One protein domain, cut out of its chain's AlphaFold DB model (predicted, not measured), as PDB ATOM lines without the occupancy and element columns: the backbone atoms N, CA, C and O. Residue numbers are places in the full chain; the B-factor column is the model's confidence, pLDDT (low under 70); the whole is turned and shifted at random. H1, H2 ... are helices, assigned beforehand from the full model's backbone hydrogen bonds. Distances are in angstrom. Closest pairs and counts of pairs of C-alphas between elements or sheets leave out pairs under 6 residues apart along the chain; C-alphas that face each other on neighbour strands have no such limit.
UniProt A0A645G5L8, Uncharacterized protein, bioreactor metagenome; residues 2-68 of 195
ATOM      1  N   SER A   2     157.745 147.184 124.487       58.06
ATOM      2  CA  SER A   2     157.092 147.569 125.750       58.06
ATOM      3  C   SER A   2     157.942 147.466 127.019       58.06
ATOM      4  O   SER A   2     157.600 148.118 128.005       58.06
ATOM      5  N   LEU A   3     159.003 146.649 126.988       70.44
ATOM      6  CA  LEU A   3     159.946 146.365 128.086       70.44
ATOM      7  C   LEU A   3     161.360 146.881 127.769       70.44
ATOM      8  O   LEU A   3     162.371 146.302 128.154       70.44
ATOM      9  N   GLN A   4     161.417 147.957 126.992       72.25
ATOM     10  CA  GLN A   4     162.642 148.675 126.665       72.25
ATOM     11  C   GLN A   4     162.498 150.130 127.097       72.25
ATOM     12  O   GLN A   4     161.385 150.622 127.329       72.25
ATOM     13  N   ASN A   5     163.627 150.820 127.227       65.50
ATOM     14  CA  ASN A   5     163.616 152.248 127.503       65.50
ATOM     15  C   ASN A   5     163.103 152.999 126.275       65.50
ATOM     16  O   ASN A   5     163.606 152.826 125.163       65.50
ATOM     17  N   GLY A   6     162.060 153.801 126.484       62.91
ATOM     18  CA  GLY A   6     161.548 154.700 125.468       62.91
ATOM     19  C   GLY A   6     162.442 155.929 125.312       62.91
ATOM     20  O   GLY A   6     163.313 156.187 126.137       62.91
ATOM     21  N   TRP A   7     162.193 156.744 124.286       65.44
ATOM     22  CA  TRP A   7     162.980 157.966 124.056       65.44
ATOM     23  C   TRP A   7     162.810 159.022 125.165       65.44
ATOM     24  O   TRP A   7     163.691 159.854 125.357       65.44
ATOM     25  N   LYS A   8     161.667 159.005 125.866       67.56
ATOM     26  CA  LYS A   8     161.319 159.959 126.933       67.56
ATOM     27  C   LYS A   8     161.196 159.303 128.307       67.56
ATOM     28  O   LYS A   8     161.500 159.947 129.304       67.56
ATOM     29  N   ALA A   9     160.735 158.057 128.359       75.25
ATOM     30  CA  ALA A   9     160.642 157.274 129.583       75.25
ATOM     31  C   ALA A   9     160.511 155.776 129.277       75.25
ATOM     32  O   ALA A   9     160.153 155.373 128.165       75.25
ATOM     33  N   SER A  10     160.788 154.957 130.285       77.94
ATOM     34  CA  SER A  10     160.664 153.501 130.286       77.94
ATOM     35  C   SER A  10     159.312 153.037 129.721       77.94
ATOM     36  O   SER A  10     158.251 153.446 130.186       77.94
ATOM     37  N   GLY A  11     159.337 152.210 128.670       72.12
ATOM     38  CA  GLY A  11     158.140 151.598 128.077       72.12
ATOM     39  C   GLY A  11     157.310 152.489 127.149       72.12
ATOM     40  O   GLY A  11     156.230 152.068 126.724       72.12
ATOM     41  N   TRP A  12     157.791 153.693 126.821       77.94
ATOM     42  CA  TRP A  12     157.183 154.555 125.804       77.94
ATOM     43  C   TRP A  12     157.580 154.123 124.389       77.94
ATOM     44  O   TRP A  12     158.687 153.637 124.163       77.94
ATOM     45  N   HIS A  13     156.701 154.384 123.414       69.62
ATOM     46  CA  HIS A  13     156.975 154.154 121.988       69.62
ATOM     47  C   HIS A  13     158.284 154.787 121.529       69.62
ATOM     48  O   HIS A  13     158.550 155.950 121.833       69.62
ATOM     49  N   VAL A  14     159.055 154.042 120.734       68.94
ATOM     50  CA  VAL A  14     160.303 154.504 120.118       68.94
ATOM     51  C   VAL A  14     160.179 154.443 118.599       68.94
ATOM     52  O   VAL A  14     160.315 153.377 117.997       68.94
ATOM     53  N   PHE A  15     160.007 155.602 117.957       69.81
ATOM     54  CA  PHE A  15     160.032 155.716 116.492       69.81
ATOM     55  C   PHE A  15     161.332 155.169 115.886       69.81
ATOM     56  O   PHE A  15     161.306 154.527 114.840       69.81
ATOM     57  N   ALA A  16     162.466 155.351 116.573       72.38
ATOM     58  CA  ALA A  16     163.761 154.856 116.115       72.38
ATOM     59  C   ALA A  16     163.814 153.323 115.981       72.38
ATOM     60  O   ALA A  16     164.466 152.825 115.068       72.38
ATOM     61  N   TYR A  17     163.098 152.575 116.827       78.44
ATOM     62  CA  TYR A  17     163.060 151.113 116.755       78.44
ATOM     63  C   TYR A  17     162.338 150.639 115.490       78.44
ATOM     64  O   TYR A  17     162.848 149.795 114.759       78.44
ATOM     65  N   GLN A  18     161.185 151.239 115.182       79.25
ATOM     66  CA  GLN A  18     160.441 150.935 113.957       79.25
ATOM     67  C   GLN A  18     161.253 151.293 112.706       79.25
ATOM     68  O   GLN A  18     161.345 150.494 111.776       79.25
ATOM     69  N   SER A  19     161.895 152.465 112.706       82.88
ATOM     70  CA  SER A  19     162.769 152.896 111.611       82.88
ATOM     71  C   SER A  19     163.981 151.979 111.437       82.88
ATOM     72  O   SER A  19     164.351 151.672 110.305       82.88
ATOM     73  N   MET A  20     164.584 151.508 112.535       85.44
ATOM     74  CA  MET A  20     165.690 150.547 112.507       85.44
ATOM     75  C   MET A  20     165.240 149.209 111.918       85.44
ATOM     76  O   MET A  20     165.859 148.732 110.973       85.44
ATOM     77  N   MET A  21     164.122 148.658 112.393       86.94
ATOM     78  CA  MET A  21     163.562 147.407 111.874       86.94
ATOM     79  C   MET A  21     163.275 147.484 110.376       86.94
ATOM     80  O   MET A  21     163.688 146.603 109.625       86.94
ATOM     81  N   LYS A  22     162.648 148.577 109.924       87.12
ATOM     82  CA  LYS A  22     162.373 148.815 108.503       87.12
ATOM     83  C   LYS A  22     163.658 148.965 107.682       87.12
ATOM     84  O   LYS A  22     163.720 148.489 106.555       87.12
ATOM     85  N   LYS A  23     164.695 149.609 108.223       90.38
ATOM     86  CA  LYS A  23     165.992 149.751 107.542       90.38
ATOM     87  C   LYS A  23     166.728 148.414 107.416       90.38
ATOM     88  O   LYS A  23     167.365 148.180 106.397       90.38
ATOM     89  N   THR A  24     166.654 147.567 108.439       90.88
ATOM     90  CA  THR A  24     167.376 146.288 108.504       90.88
ATOM     91  C   THR A  24     166.684 145.190 107.699       90.88
ATOM     92  O   THR A  24     167.346 144.462 106.968       90.88
ATOM     93  N   TYR A  25     165.360 145.078 107.819       90.75
ATOM     94  CA  TYR A  25     164.580 143.968 107.259       90.75
ATOM     95  C   TYR A  25     163.662 144.378 106.098       90.75
ATOM     96  O   TYR A  25     163.005 143.529 105.499       90.75
ATOM     97  N   GLY A  26     163.602 145.667 105.751       90.38
ATOM     98  CA  GLY A  26     162.725 146.164 104.692       90.38
ATOM     99  C   GLY A  26     161.248 145.958 105.034       90.38
ATOM    100  O   GLY A  26     160.780 146.376 106.093       90.38
ATOM    101  N   GLU A  27     160.521 145.315 104.119       87.38
ATOM    102  CA  GLU A  27     159.109 144.937 104.281       87.38
ATOM    103  C   GLU A  27     158.929 143.447 104.628       87.38
ATOM    104  O   GLU A  27     157.809 142.938 104.585       87.38
ATOM    105  N   ASP A  28     160.000 142.726 104.994       92.62
ATOM    106  CA  ASP A  28     159.883 141.341 105.464       92.62
ATOM    107  C   ASP A  28     159.250 141.302 106.864       92.62
ATOM    108  O   ASP A  28     159.916 141.311 107.904       92.62
ATOM    109  N   VAL A  29     157.919 141.233 106.877       88.56
ATOM    110  CA  VAL A  29     157.106 141.171 108.096       88.56
ATOM    111  C   VAL A  29     157.464 139.952 108.952       88.56
ATOM    112  O   VAL A  29     157.423 140.034 110.178       88.56
ATOM    113  N   SER A  30     157.860 138.833 108.338       92.75
ATOM    114  CA  SER A  30     158.199 137.614 109.081       92.75
ATOM    115  C   SER A  30     159.536 137.750 109.805       92.75
ATOM    116  O   SER A  30     159.678 137.277 110.933       92.75
ATOM    117  N   ALA A  31     160.524 138.395 109.183       90.94
ATOM    118  CA  ALA A  31     161.793 138.702 109.836       90.94
ATOM    119  C   ALA A  31     161.616 139.711 110.978       90.94
ATOM    120  O   ALA A  31     162.150 139.490 112.067       90.94
ATOM    121  N   ILE A  32     160.805 140.754 110.765       89.50
ATOM    122  CA  ILE A  32     160.481 141.747 111.798       89.50
ATOM    123  C   ILE A  32     159.770 141.089 112.989       89.50
ATOM    124  O   ILE A  32     160.158 141.338 114.128       89.50
ATOM    125  N   ASP A  33     158.775 140.224 112.757       89.44
ATOM    126  CA  ASP A  33     158.063 139.506 113.827       89.44
ATOM    127  C   ASP A  33     159.001 138.597 114.636       89.44
ATOM    128  O   ASP A  33     158.987 138.621 115.870       89.44
ATOM    129  N   ARG A  34     159.871 137.835 113.958       92.88
ATOM    130  CA  ARG A  34     160.864 136.983 114.633       92.88
ATOM    131  C   ARG A  34     161.809 137.800 115.504       92.88
ATOM    132  O   ARG A  34     162.015 137.442 116.663       92.88
ATOM    133  N   GLN A  35     162.357 138.890 114.970       91.25
ATOM    134  CA  GLN A  35     163.262 139.749 115.727       91.25
ATOM    135  C   GLN A  35     162.531 140.421 116.894       91.25
ATOM    136  O   GLN A  35     163.050 140.439 118.005       91.25
ATOM    137  N   ALA A  36     161.300 140.896 116.690       87.50
ATOM    138  CA  ALA A  36     160.525 141.516 117.755       87.50
ATOM    139  C   ALA A  36     160.248 140.540 118.914       87.50
ATOM    140  O   ALA A  36     160.363 140.901 120.085       87.50
ATOM    141  N   LYS A  37     159.928 139.278 118.607       90.31
ATOM    142  CA  LYS A  37     159.762 138.227 119.623       90.31
ATOM    143  C   LYS A  37     161.064 137.925 120.363       90.31
ATOM    144  O   LYS A  37     161.029 137.748 121.579       90.31
ATOM    145  N   ALA A  38     162.192 137.888 119.653       91.00
ATOM    146  CA  ALA A  38     163.505 137.680 120.259       91.00
ATOM    147  C   ALA A  38     163.876 138.824 121.217       91.00
ATOM    148  O   ALA A  38     164.243 138.566 122.362       91.00
ATOM    149  N   ASP A  39     163.686 140.073 120.791       88.25
ATOM    150  CA  ASP A  39     163.938 141.262 121.610       88.25
ATOM    151  C   ASP A  39     163.052 141.283 122.865       88.25
ATOM    152  O   ASP A  39     163.519 141.604 123.957       88.25
ATOM    153  N   LEU A  40     161.772 140.909 122.732       86.44
ATOM    154  CA  LEU A  40     160.859 140.805 123.870       86.44
ATOM    155  C   LEU A  40     161.320 139.731 124.863       86.44
ATOM    156  O   LEU A  40     161.340 139.981 126.069       86.44
ATOM    157  N   ALA A  41     161.696 138.548 124.369       89.62
ATOM    158  CA  ALA A  41     162.196 137.466 125.210       89.62
ATOM    159  C   ALA A  41     163.471 137.882 125.959       89.62
ATOM    160  O   ALA A  41     163.586 137.630 127.159       89.62
ATOM    161  N   GLN A  42     164.381 138.585 125.280       88.12
ATOM    162  CA  GLN A  42     165.589 139.133 125.887       88.12
ATOM    163  C   GLN A  42     165.257 140.164 126.972       88.12
ATOM    164  O   GLN A  42     165.790 140.071 128.073       88.12
ATOM    165  N   SER A  43     164.349 141.108 126.710       84.62
ATOM    166  CA  SER A  43     163.918 142.086 127.717       84.62
ATOM    167  C   SER A  43     163.335 141.416 128.964       84.62
ATOM    168  O   SER A  43     163.688 141.790 130.081       84.62
ATOM    169  N   ILE A  44     162.484 140.398 128.796       86.12
ATOM    170  CA  ILE A  44     161.936 139.624 129.922       86.12
ATOM    171  C   ILE A  44     163.064 138.936 130.696       86.12
ATOM    172  O   ILE A  44     163.107 139.017 131.923       86.12
ATOM    173  N   GLN A  45     163.998 138.294 129.991       88.88
ATOM    174  CA  GLN A  45     165.127 137.611 130.610       88.88
ATOM    175  C   GLN A  45     166.003 138.575 131.421       88.88
ATOM    176  O   GLN A  45     166.341 138.258 132.560       88.88
ATOM    177  N   THR A  46     166.311 139.758 130.887       84.81
ATOM    178  CA  THR A  46     167.076 140.797 131.593       84.81
ATOM    179  C   THR A  46     166.376 141.232 132.881       84.81
ATOM    180  O   THR A  46     167.005 141.281 133.935       84.81
ATOM    181  N   LEU A  47     165.061 141.476 132.830       83.38
ATOM    182  CA  LEU A  47     164.279 141.864 134.011       83.38
ATOM    183  C   LEU A  47     164.236 140.754 135.071       83.38
ATOM    184  O   LEU A  47     164.274 141.038 136.267       83.38
ATOM    185  N   MET A  48     164.173 139.487 134.649       86.38
ATOM    186  CA  MET A  48     164.213 138.335 135.559       86.38
ATOM    187  C   MET A  48     165.595 138.131 136.188       86.38
ATOM    188  O   MET A  48     165.682 137.731 137.347       86.38
ATOM    189  N   GLN A  49     166.665 138.389 135.433       92.19
ATOM    190  CA  GLN A  49     168.045 138.271 135.911       92.19
ATOM    191  C   GLN A  49     168.431 139.413 136.856       92.19
ATOM    192  O   GLN A  49     169.194 139.179 137.791       92.19
ATOM    193  N   ASN A  50     167.858 140.608 136.667       90.88
ATOM    194  CA  ASN A  50     168.091 141.784 137.505       90.88
ATOM    195  C   ASN A  50     166.776 142.337 138.094       90.88
ATOM    196  O   ASN A  50     166.279 143.375 137.647       90.88
ATOM    197  N   PRO A  51     166.209 141.701 139.139       89.00
ATOM    198  CA  PRO A  51     164.928 142.116 139.710       89.00
ATOM    199  C   PRO A  51     164.895 143.559 140.230       89.00
ATOM    200  O   PRO A  51     163.848 144.197 140.175       89.00
ATOM    201  N   GLU A  52     166.012 144.091 140.744       89.88
ATOM    202  CA  GLU A  52     166.073 145.490 141.201       89.88
ATOM    203  C   GLU A  52     165.960 146.478 140.036       89.88
ATOM    204  O   GLU A  52     165.186 147.431 140.108       89.88
ATOM    205  N   GLU A  53     166.661 146.215 138.933       85.00
ATOM    206  CA  GLU A  53     166.551 147.017 137.713       85.00
ATOM    207  C   GLU A  53     165.130 146.938 137.144       85.00
ATOM    208  O   GLU A  53     164.555 147.953 136.754       85.00
ATOM    209  N   GLY A  54     164.507 145.755 137.193       86.69
ATOM    210  CA  GLY A  54     163.127 145.587 136.755       86.69
ATOM    211  C   GLY A  54     162.097 146.319 137.613       86.69
ATOM    212  O   GLY A  54     161.144 146.884 137.071       86.69
ATOM    213  N   LYS A  55     162.288 146.388 138.936       88.31
ATOM    214  CA  LYS A  55     161.443 147.218 139.809       88.31
ATOM    215  C   LYS A  55     161.580 148.697 139.467       88.31
ATOM    216  O   LYS A  55     160.558 149.367 139.337       88.31
ATOM    217  N   THR A  56     162.810 149.185 139.302       90.00
ATOM    218  CA  THR A  56     163.077 150.575 138.905       90.00
ATOM    219  C   THR A  56     162.412 150.884 137.569       90.00
ATOM    220  O   THR A  56     161.659 151.847 137.476       90.00
ATOM    221  N   TYR A  57     162.571 150.004 136.578       87.75
ATOM    222  CA  TYR A  57     161.939 150.140 135.268       87.75
ATOM    223  C   TYR A  57     160.412 150.249 135.359       87.75
ATOM    224  O   TYR A  57     159.814 151.159 134.783       87.75
ATOM    225  N   LEU A  58     159.760 149.338 136.092       88.62
ATOM    226  CA  LEU A  58     158.304 149.355 136.257       88.62
ATOM    227  C   LEU A  58     157.841 150.594 137.030       88.62
ATOM    228  O   LEU A  58     156.820 151.183 136.687       88.62
ATOM    229  N   PHE A  59     158.586 151.016 138.049       90.44
ATOM    230  CA  PHE A  59     158.271 152.221 138.805       90.44
ATOM    231  C   PHE A  59     158.364 153.477 137.930       90.44
ATOM    232  O   PHE A  59     157.409 154.248 137.859       90.44
ATOM    233  N   GLU A  60     159.468 153.657 137.207       89.62
ATOM    234  CA  GLU A  60     159.657 154.778 136.282       89.62
ATOM    235  C   GLU A  60     158.599 154.788 135.180       89.62
ATOM    236  O   GLU A  60     158.044 155.837 134.847       89.62
ATOM    237  N   LYS A  61     158.267 153.609 134.644       89.38
ATOM    238  CA  LYS A  61     157.191 153.447 133.669       89.38
ATOM    239  C   LYS A  61     155.854 153.900 134.250       89.38
ATOM    240  O   LYS A  61     155.206 154.757 133.652       89.38
ATOM    241  N   MET A  62     155.490 153.407 135.434       90.75
ATOM    242  CA  MET A  62     154.258 153.782 136.130       90.75
ATOM    243  C   MET A  62     154.184 155.294 136.357       90.75
ATOM    244  O   MET A  62     153.205 155.920 135.967       90.75
ATOM    245  N   VAL A  63     155.228 155.895 136.932       89.56
ATOM    246  CA  VAL A  63     155.279 157.338 137.216       89.56
ATOM    247  C   VAL A  63     155.188 158.149 135.924       89.56
ATOM    248  O   VAL A  63     154.384 159.073 135.831       89.56
ATOM    249  N   SER A  64     155.944 157.777 134.891       88.75
ATOM    250  CA  SER A  64     155.941 158.512 133.622       88.75
ATOM    251  C   SER A  64     154.601 158.463 132.885       88.75
ATOM    252  O   SER A  64     154.283 159.387 132.141       88.75
ATOM    253  N   GLN A  65     153.830 157.387 133.052       90.44
ATOM    254  CA  GLN A  65     152.547 157.203 132.377       90.44
ATOM    255  C   GLN A  65     151.382 157.760 133.204       90.44
ATOM    256  O   GLN A  65     150.515 158.425 132.647       90.44
ATOM    257  N   TRP A  66     151.362 157.511 134.516       90.56
ATOM    258  CA  TRP A  66     150.204 157.763 135.382       90.56
ATOM    259  C   TRP A  66     150.328 159.005 136.270       90.56
ATOM    260  O   TRP A  66     149.296 159.493 136.731       90.56
ATOM    261  N   ASP A  67     151.539 159.525 136.503       88.19
ATOM    262  CA  ASP A  67     151.793 160.741 137.306       88.19
ATOM    263  C   ASP A  67     152.229 161.936 136.437       88.19
ATOM    264  O   ASP A  67     152.678 162.957 136.950       88.19
ATOM    265  N   GLU A  68     152.103 161.836 135.110       86.56
ATOM    266  CA  GLU A  68     152.375 162.943 134.192       86.56
ATOM    267  C   GLU A  68     151.092 163.773 133.985       86.56
ATOM    268  O   GLU A  68     150.204 163.359 133.240       86.56
TER     269      GLU A  68
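AT A GLANCE: This is residues 2 to 68 of the 195 residues of an uncharacterized protein of bioreactor metagenome (UniProt A0A645G5L8). What shape do these atoms make? Three helices form a flat, open three-sided frame: long H2 is one side, and H1 and H3 meet it in corners near its two ends and turn to the same side of it. The unnamed residues 2 to 14 come first and lie in the opening between H1 and H3. What is it made of, and how large is it? The 67 printed residues hold three named helices, in the order H1, H2, H3, and no named strand; the class is all helix. The whole is only just loose, close to compact, with a radius of gyration of the C-alphas of 13.5 A and spans of 37 by 28 by 13 A.

IN THESE COORDINATES: Where does the first helix run? After residues 2 to 14, H1 takes residues 15 to 25, 15.6 A from C-alpha 15 at (160.032, 155.716, 116.492). Where are the others? H2 is residues 29 to 49, 30.0 A long. H3 is residues 51 to 66, 21.9 A long, ending at C-alpha 66 at (150.204, 157.763, 135.382).

HOW THE PARTS SIT: How does H1 stand to H2? They only just touch, with 3 pairs of C-alphas within 8 A, H2 with residues 31 to 32 alone; the closest C-alphas, of Met 21 and Ile 32, are 6.4 A apart. They run opposite ways at a steep tilt of 54 degrees. And H3? H2 and H3 touch only at the corner, and only just, with 3 pairs within 8 A; the closest C-alphas, of Leu 47 and Gly 54, are 4.8 A apart. They run opposite ways at a steep tilt of 65 degrees, and H1 and H3 are apart. Are the backbones helical? In H1, H2 and H3 every O i to N i+4 pair is within hydrogen-bond range.

THE WHOLE: How far does it reach? The two C-alphas farthest apart, of Asp 28 and Asp 67, are 38.2 A apart. Is it unbroken? The printed part has no cut, and the links H1 to H2 and H2 to H3 are tight. Where is confidence low? Residue 2, residues 5 to 8 and residues 13 to 15 are under 70; the mean pLDDT of the printed part is 84.2.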